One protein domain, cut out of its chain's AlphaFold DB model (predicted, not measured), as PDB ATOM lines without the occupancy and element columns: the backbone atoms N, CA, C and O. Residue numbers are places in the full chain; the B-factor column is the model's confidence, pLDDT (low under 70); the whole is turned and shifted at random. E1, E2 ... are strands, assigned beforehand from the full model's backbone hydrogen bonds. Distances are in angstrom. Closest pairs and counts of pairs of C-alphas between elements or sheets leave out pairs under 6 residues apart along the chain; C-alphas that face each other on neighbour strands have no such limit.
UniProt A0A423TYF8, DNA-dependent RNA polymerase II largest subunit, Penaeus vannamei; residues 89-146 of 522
ATOM      1  N   CYS A  89     -59.535  34.178  38.347       82.75
ATOM      2  CA  CYS A  89     -58.364  34.344  39.185       82.75
ATOM      3  C   CYS A  89     -57.883  32.964  39.646       82.75
ATOM      4  O   CYS A  89     -58.716  32.146  40.056       82.75
ATOM      5  N   PRO A  90     -56.570  32.686  39.610       76.69
ATOM      6  CA  PRO A  90     -56.037  31.483  40.229       76.69
ATOM      7  C   PRO A  90     -56.426  31.457  41.713       76.69
ATOM      8  O   PRO A  90     -56.517  32.506  42.359       76.69
ATOM      9  N   ALA A  91     -56.692  30.263  42.247       74.56
ATOM     10  CA  ALA A  91     -57.032  30.094  43.654       74.56
ATOM     11  C   ALA A  91     -55.875  30.614  44.521       74.56
ATOM     12  O   ALA A  91     -54.806  30.011  44.580       74.56
ATOM     13  N   LEU A  92     -56.082  31.770  45.155       85.94
ATOM     14  CA  LEU A  92     -55.114  32.341  46.083       85.94
ATOM     15  C   LEU A  92     -55.179  31.544  47.401       85.94
ATOM     16  O   LEU A  92     -56.294  31.356  47.905       85.94
ATOM     17  N   PRO A  93     -54.045  31.100  47.974       82.56
ATOM     18  CA  PRO A  93     -54.025  30.528  49.319       82.56
ATOM     19  C   PRO A  93     -54.580  31.523  50.359       82.56
ATOM     20  O   PRO A  93     -54.639  32.729  50.084       82.56
ATOM     21  N   PRO A  94     -55.012  31.046  51.543       88.75
ATOM     22  CA  PRO A  94     -55.456  31.927  52.619       88.75
ATOM     23  C   PRO A  94     -54.362  32.948  52.955       88.75
ATOM     24  O   PRO A  94     -53.187  32.594  53.067       88.75
ATOM     25  N   CYS A  95     -54.750  34.221  53.075       91.12
ATOM     26  CA  CYS A  95     -53.830  35.268  53.506       91.12
ATOM     27  C   CYS A  95     -53.382  34.990  54.955       91.12
ATOM     28  O   CYS A  95     -54.202  34.503  55.736       91.12
ATOM     29  N   PRO A  96     -52.129  35.309  55.325       86.75
ATOM     30  CA  PRO A  96     -51.693  35.317  56.723       86.75
ATOM     31  C   PRO A  96     -52.616  36.182  57.598       86.75
ATOM     32  O   PRO A  96     -53.244  37.112  57.092       86.75
ATOM     33  N   GLU A  97     -52.704  35.888  58.897       88.69
ATOM     34  CA  GLU A  97     -53.622  36.564  59.837       88.69
ATOM     35  C   GLU A  97     -53.383  38.086  59.906       88.69
ATOM     36  O   GLU A  97     -54.310  38.864  60.118       88.69
ATOM     37  N   GLU A  98     -52.151  38.530  59.657       89.56
ATOM     38  CA  GLU A  98     -51.739  39.934  59.602       89.56
ATOM     39  C   GLU A  98     -52.056  40.649  58.269       89.56
ATOM     40  O   GLU A  98     -51.688  41.811  58.072       89.56
ATOM     41  N   CYS A  99     -52.724  39.970  57.334       90.75
ATOM     42  CA  CYS A  99     -52.940  40.438  55.969       90.75
ATOM     43  C   CYS A  99     -54.424  40.543  55.616       90.75
ATOM     44  O   CYS A  99     -55.193  39.592  55.760       90.75
ATOM     45  N   GLN A 100     -54.825  41.668  55.026       92.94
ATOM     46  CA  GLN A 100     -56.174  41.838  54.505       92.94
ATOM     47  C   GLN A 100     -56.243  41.439  53.030       92.94
ATOM     48  O   GLN A 100     -55.441  41.866  52.196       92.94
ATOM     49  N   ARG A 101     -57.246  40.628  52.686       92.69
ATOM     50  CA  ARG A 101     -57.564  40.301  51.295       92.69
ATOM     51  C   ARG A 101     -58.293  41.482  50.657       92.69
ATOM     52  O   ARG A 101     -59.420  41.785  51.044       92.69
ATOM     53  N   ILE A 102     -57.676  42.124  49.674       92.56
ATOM     54  CA  ILE A 102     -58.281  43.216  48.900       92.56
ATOM     55  C   ILE A 102     -58.445  42.803  47.439       92.56
ATOM     56  O   ILE A 102     -57.759  41.905  46.953       92.56
ATOM     57  N   GLN A 103     -59.349  43.452  46.715       90.56
ATOM     58  CA  GLN A 103     -59.516  43.220  45.284       90.56
ATOM     59  C   GLN A 103     -58.546  44.128  44.515       90.56
ATOM     60  O   GLN A 103     -58.639  45.351  44.605       90.56
ATOM     61  N   GLY A 104     -57.572  43.534  43.821       84.12
ATOM     62  CA  GLY A 104     -56.605  44.262  43.001       84.12
ATOM     63  C   GLY A 104     -57.261  44.931  41.790       84.12
ATOM     64  O   GLY A 104     -58.389  44.601  41.423       84.12
ATOM     65  N   GLY A 105     -56.542  45.857  41.144       75.00
ATOM     66  CA  GLY A 105     -57.031  46.592  39.964       75.00
ATOM     67  C   GLY A 105     -57.436  45.696  38.785       75.00
ATOM     68  O   GLY A 105     -58.276  46.089  37.984       75.00
ATOM     69  N   ASP A 106     -56.914  44.470  38.743       80.06
ATOM     70  CA  ASP A 106     -57.234  43.453  37.736       80.06
ATOM     71  C   ASP A 106     -58.490  42.628  38.093       80.06
ATOM     72  O   ASP A 106     -58.811  41.640  37.439       80.06
ATOM     73  N   GLY A 107     -59.201  42.990  39.168       82.31
ATOM     74  CA  GLY A 107     -60.388  42.284  39.659       82.31
ATOM     75  C   GLY A 107     -60.085  41.032  40.490       82.31
ATOM     76  O   GLY A 107     -61.003  40.478  41.105       82.31
ATOM     77  N   CYS A 108     -58.816  40.614  40.571       89.62
ATOM     78  CA  CYS A 108     -58.389  39.451  41.343       89.62
ATOM     79  C   CYS A 108     -58.028  39.775  42.797       89.62
ATOM     80  O   CYS A 108     -57.415  40.812  43.066       89.62
ATOM     81  N   PRO A 109     -58.394  38.902  43.757       86.56
ATOM     82  CA  PRO A 109     -58.054  39.116  45.153       86.56
ATOM     83  C   PRO A 109     -56.540  38.993  45.367       86.56
ATOM     84  O   PRO A 109     -55.923  38.042  44.894       86.56
ATOM     85  N   THR A 110     -55.964  39.922  46.124       91.31
ATOM     86  CA  THR A 110     -54.563  39.932  46.563       91.31
ATOM     87  C   THR A 110     -54.493  40.142  48.077       91.31
ATOM     88  O   THR A 110     -55.405  40.727  48.663       91.31
ATOM     89  N   CYS A 111     -53.445  39.642  48.729       92.12
ATOM     90  CA  CYS A 111     -53.209  39.864  50.156       92.12
ATOM     91  C   CYS A 111     -52.315  41.096  50.330       92.12
ATOM     92  O   CYS A 111     -51.234  41.167  49.742       92.12
ATOM     93  N   VAL A 112     -52.748  42.059  51.139       90.19
ATOM     94  CA  VAL A 112     -51.943  43.225  51.523       90.19
ATOM     95  C   VAL A 112     -51.724  43.186  53.026       90.19
ATOM     96  O   VAL A 112     -52.680  43.019  53.778       90.19
ATOM     97  N   CYS A 113     -50.470  43.316  53.453       90.31
ATOM     98  CA  CYS A 113     -50.083  43.169  54.853       90.31
ATOM     99  C   CYS A 113     -49.349  44.431  55.328       90.31
ATOM    100  O   CYS A 113     -48.399  44.889  54.684       90.31
ATOM    101  N   GLY A 114     -49.791  44.968  56.467       85.88
ATOM    102  CA  GLY A 114     -49.231  46.164  57.103       85.88
ATOM    103  C   GLY A 114     -49.831  47.499  56.643       85.88
ATOM    104  O   GLY A 114     -50.462  47.602  55.589       85.88
ATOM    105  N   ASP A 115     -49.595  48.535  57.451       71.50
ATOM    106  CA  ASP A 115     -50.219  49.865  57.346       71.50
ATOM    107  C   ASP A 115     -49.738  50.707  56.144       71.50
ATOM    108  O   ASP A 115     -50.347  51.723  55.813       71.50
ATOM    109  N   GLU A 116     -48.683  50.278  55.440       64.56
ATOM    110  CA  GLU A 116     -48.106  50.998  54.291       64.56
ATOM    111  C   GLU A 116     -48.282  50.282  52.940       64.56
ATOM    112  O   GLU A 116     -47.674  50.658  51.938       64.56
ATOM    113  N   GLY A 117     -49.145  49.263  52.858       68.62
ATOM    114  CA  GLY A 117     -49.445  48.612  51.577       68.62
ATOM    115  C   GLY A 117     -48.273  47.814  50.994       68.62
ATOM    116  O   GLY A 117     -48.210  47.595  49.780       68.62
ATOM    117  N   THR A 118     -47.343  47.369  51.842       65.75
ATOM    118  CA  THR A 118     -46.267  46.457  51.451       65.75
ATOM    119  C   THR A 118     -46.871  45.178  50.892       65.75
ATOM    120  O   THR A 118     -47.551  44.414  51.579       65.75
ATOM    121  N   ARG A 119     -46.643  44.953  49.598       71.06
ATOM    122  CA  ARG A 119     -47.032  43.710  48.939       71.06
ATOM    123  C   ARG A 119     -46.190  42.590  49.528       71.06
ATOM    124  O   ARG A 119     -44.964  42.636  49.453       71.06
ATOM    125  N   VAL A 120     -46.843  41.594  50.115       78.62
ATOM    126  CA  VAL A 120     -46.152  40.401  50.595       78.62
ATOM    127  C   VAL A 120     -45.998  39.445  49.429       78.62
ATOM    128  O   VAL A 120     -46.966  38.906  48.896       78.62
ATOM    129  N   CYS A 121     -44.751  39.281  49.015       88.75
ATOM    130  CA  CYS A 121     -44.374  38.385  47.941       88.75
ATOM    131  C   CYS A 121     -44.084  36.995  48.519       88.75
ATOM    132  O   CYS A 121     -43.441  36.901  49.569       88.75
ATOM    133  N   PRO A 122     -44.521  35.910  47.857       81.19
ATOM    134  CA  PRO A 122     -44.160  34.565  48.280       81.19
ATOM    135  C   PRO A 122     -42.634  34.400  48.245       81.19
ATOM    136  O   PRO A 122     -41.969  34.906  47.341       81.19
ATOM    137  N   ALA A 123     -42.075  33.692  49.227       84.06
ATOM    138  CA  ALA A 123     -40.651  33.382  49.240       84.06
ATOM    139  C   ALA A 123     -40.310  32.462  48.056       84.06
ATOM    140  O   ALA A 123     -40.887  31.383  47.915       84.06
ATOM    141  N   VAL A 124     -39.370  32.883  47.206       92.62
ATOM    142  CA  VAL A 124     -38.925  32.118  46.033       92.62
ATOM    143  C   VAL A 124     -37.509  31.602  46.280       92.62
ATOM    144  O   VAL A 124     -36.586  32.382  46.496       92.62
ATOM    145  N   ALA A 125     -37.322  30.282  46.230       92.31
ATOM    146  CA  ALA A 125     -36.001  29.662  46.284       92.31
ATOM    147  C   ALA A 125     -35.469  29.446  44.860       92.31
ATOM    148  O   ALA A 125     -35.976  28.594  44.127       92.31
ATOM    149  N   CYS A 126     -34.451  30.211  44.462       92.94
ATOM    150  CA  CYS A 126     -33.829  30.055  43.149       92.94
ATOM    151  C   CYS A 126     -32.805  28.908  43.130       92.94
ATOM    152  O   CYS A 126     -32.082  28.711  44.114       92.94
ATOM    153  N   PRO A 127     -32.691  28.170  42.011       87.94
ATOM    154  CA  PRO A 127     -31.562  27.277  41.766       87.94
ATOM    155  C   PRO A 127     -30.227  28.020  41.916       87.94
ATOM    156  O   PRO A 127     -30.149  29.214  41.634       87.94
ATOM    157  N   ARG A 128     -29.156  27.311  42.303       89.19
ATOM    158  CA  ARG A 128     -27.821  27.902  42.564       89.19
ATOM    159  C   ARG A 128     -27.209  28.652  41.373       89.19
ATOM    160  O   ARG A 128     -26.261  29.405  41.552       89.19
ATOM    161  N   GLU A 129     -27.724  28.412  40.175       89.50
ATOM    162  CA  GLU A 129     -27.284  28.999  38.907       89.50
ATOM    163  C   GLU A 129     -28.120  30.204  38.453       89.50
ATOM    164  O   GLU A 129     -27.855  30.776  37.397       89.50
ATOM    165  N   CYS A 130     -29.116  30.604  39.247       93.19
ATOM    166  CA  CYS A 130     -29.978  31.740  38.968       93.19
ATOM    167  C   CYS A 130     -29.810  32.819  40.037       93.19
ATOM    168  O   CYS A 130     -29.748  32.541  41.235       93.19
ATOM    169  N   SER A 131     -29.781  34.067  39.588       94.38
ATOM    170  CA  SER A 131     -29.726  35.249  40.437       94.38
ATOM    171  C   SER A 131     -31.133  35.612  40.897       94.38
ATOM    172  O   SER A 131     -32.079  35.597  40.110       94.38
ATOM    173  N   LEU A 132     -31.286  35.949  42.174       95.94
ATOM    174  CA  LEU A 132     -32.532  36.488  42.708       95.94
ATOM    175  C   LEU A 132     -32.604  37.983  42.366       95.94
ATOM    176  O   LEU A 132     -31.785  38.767  42.842       95.94
ATOM    177  N   GLU A 133     -33.576  38.385  41.556       95.62
ATOM    178  CA  GLU A 133     -33.846  39.787  41.232       95.62
ATOM    179  C   GLU A 133     -35.175  40.246  41.832       95.62
ATOM    180  O   GLU A 133     -36.109  39.460  41.962       95.62
ATOM    181  N   ILE A 134     -35.297  41.536  42.143       93.00
ATOM    182  CA  ILE A 134     -36.572  42.146  42.537       93.00
ATOM    183  C   ILE A 134     -37.253  42.678  41.268       93.00
ATOM    184  O   ILE A 134     -36.708  43.533  40.569       93.00
ATOM    185  N   GLY A 135     -38.423  42.135  40.941       89.62
ATOM    186  CA  GLY A 135     -39.273  42.586  39.845       89.62
ATOM    187  C   GLY A 135     -39.851  43.982  40.085       89.62
ATOM    188  O   GLY A 135     -39.825  44.515  41.193       89.62
ATOM    189  N   GLY A 136     -40.394  44.598  39.028       82.75
ATOM    190  CA  GLY A 136     -41.014  45.932  39.112       82.75
ATOM    191  C   GLY A 136     -42.259  45.994  40.011       82.75
ATOM    192  O   GLY A 136     -42.729  47.074  40.347       82.75
ATOM    193  N   ASP A 137     -42.778  44.838  40.409       84.81
ATOM    194  CA  ASP A 137     -43.844  44.628  41.383       84.81
ATOM    195  C   ASP A 137     -43.350  44.574  42.842       84.81
ATOM    196  O   ASP A 137     -44.174  44.477  43.751       84.81
ATOM    197  N   GLY A 138     -42.034  44.664  43.069       88.06
ATOM    198  CA  GLY A 138     -41.403  44.540  44.383       88.06
ATOM    199  C   GLY A 138     -41.170  43.092  44.824       88.06
ATOM    200  O   GLY A 138     -40.649  42.876  45.917       88.06
ATOM    201  N   CYS A 139     -41.512  42.105  43.986       93.31
ATOM    202  CA  CYS A 139     -41.393  40.689  44.315       93.31
ATOM    203  C   CYS A 139     -40.120  40.045  43.781       93.31
ATOM    204  O   CYS A 139     -39.618  40.387  42.715       93.31
ATOM    205  N   GLN A 140     -39.593  39.086  44.539       93.62
ATOM    206  CA  GLN A 140     -38.406  38.335  44.147       93.62
ATOM    207  C   GLN A 140     -38.735  37.367  43.000       93.62
ATOM    208  O   GLN A 140     -39.729  36.645  43.048       93.62
ATOM    209  N   ARG A 141     -37.883  37.332  41.977       94.38
ATOM    210  CA  ARG A 141     -37.958  36.448  40.807       94.38
ATOM    211  C   ARG A 141     -36.570  35.900  40.481       94.38
ATOM    212  O   ARG A 141     -35.569  36.577  40.692       94.38
ATOM    213  N   CYS A 142     -36.500  34.687  39.946       95.38
ATOM    214  CA  CYS A 142     -35.230  34.103  39.517       95.38
ATOM    215  C   CYS A 142     -34.901  34.552  38.092       95.38
ATOM    216  O   CYS A 142     -35.697  34.335  37.180       95.38
ATOM    217  N   GLN A 143     -33.724  35.136  37.892       94.31
ATOM    218  CA  GLN A 143     -33.170  35.438  36.578       94.31
ATOM    219  C   GLN A 143     -31.933  34.570  36.343       94.31
ATOM    220  O   GLN A 143     -30.964  34.627  37.096       94.31
ATOM    221  N   CYS A 144     -31.965  33.746  35.301       91.69
ATOM    222  CA  CYS A 144     -30.872  32.839  34.960       91.69
ATOM    223  C   CYS A 144     -30.187  33.347  33.679       91.69
ATOM    224  O   CYS A 144     -30.857  33.592  32.677       91.69
ATOM    225  N   GLU A 145     -28.859  33.500  33.688       83.75
ATOM    226  CA  GLU A 145     -28.087  34.078  32.567       83.75
ATOM    227  C   GLU A 145     -28.020  33.184  31.312       83.75
ATOM    228  O   GLU A 145     -27.540  33.622  30.265       83.75
ATOM    229  N   ARG A 146     -28.498  31.932  31.376       71.94
ATOM    230  CA  ARG A 146     -28.527  31.022  30.223       71.94
ATOM    231  C   ARG A 146     -29.964  30.710  29.793       71.94
ATOM    232  O   ARG A 146     -30.672  30.044  30.548       71.94
TER     233      ARG A 146
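This is residues 89 to 146 of the 522 residues of the protein "DNA-dependent RNA polymerase II largest subunit" of Penaeus vannamei (UniProt A0A423TYF8). What is the picture? There is little regular structure: two small strand hairpins, E1 with E2 and E3 with E4, lie well separated, joined by unnamed residues 114 to 129. What builds it? The printed part has 58 residues, 20 in four named strands, E1 to E4 in chain order, with no named helix; the class is all strand, in two antiparallel sheets. How compact is it? It is loose, with radius of gyration of the C-alphas 13.6 A and spans 37 by 24 by 20 A.

Where is the first sheet? E1, residues 99 to 103, spans 12.9 A from C-alpha 99 at (-52.940, 40.438, 55.969); E2, residues 109 to 113, spans 13.2 A. Where is the second? E3, residues 130 to 134, spans 12.8 A; E4, residues 140 to 144, spans 13.1 A to C-alpha 144 at (-30.872, 32.839, 34.960).

How do hairpin strands pair? E1 and E2 are antiparallel at 146 degrees, with N 100 and O 112 within hydrogen-bond range at 2.8 A. E3 and E4 are antiparallel at 144 degrees, with N 131 and O 143 at 2.8 A. Do the hairpins meet? E1 and E2 are each apart from E3 and E4.

How large is it? The farthest C-alphas, of Asp 115 and Arg 146, are 39.5 A apart, without a cut. Which link is long? E2 to E3. Where is pLDDT under 70? Residues 116 to 118.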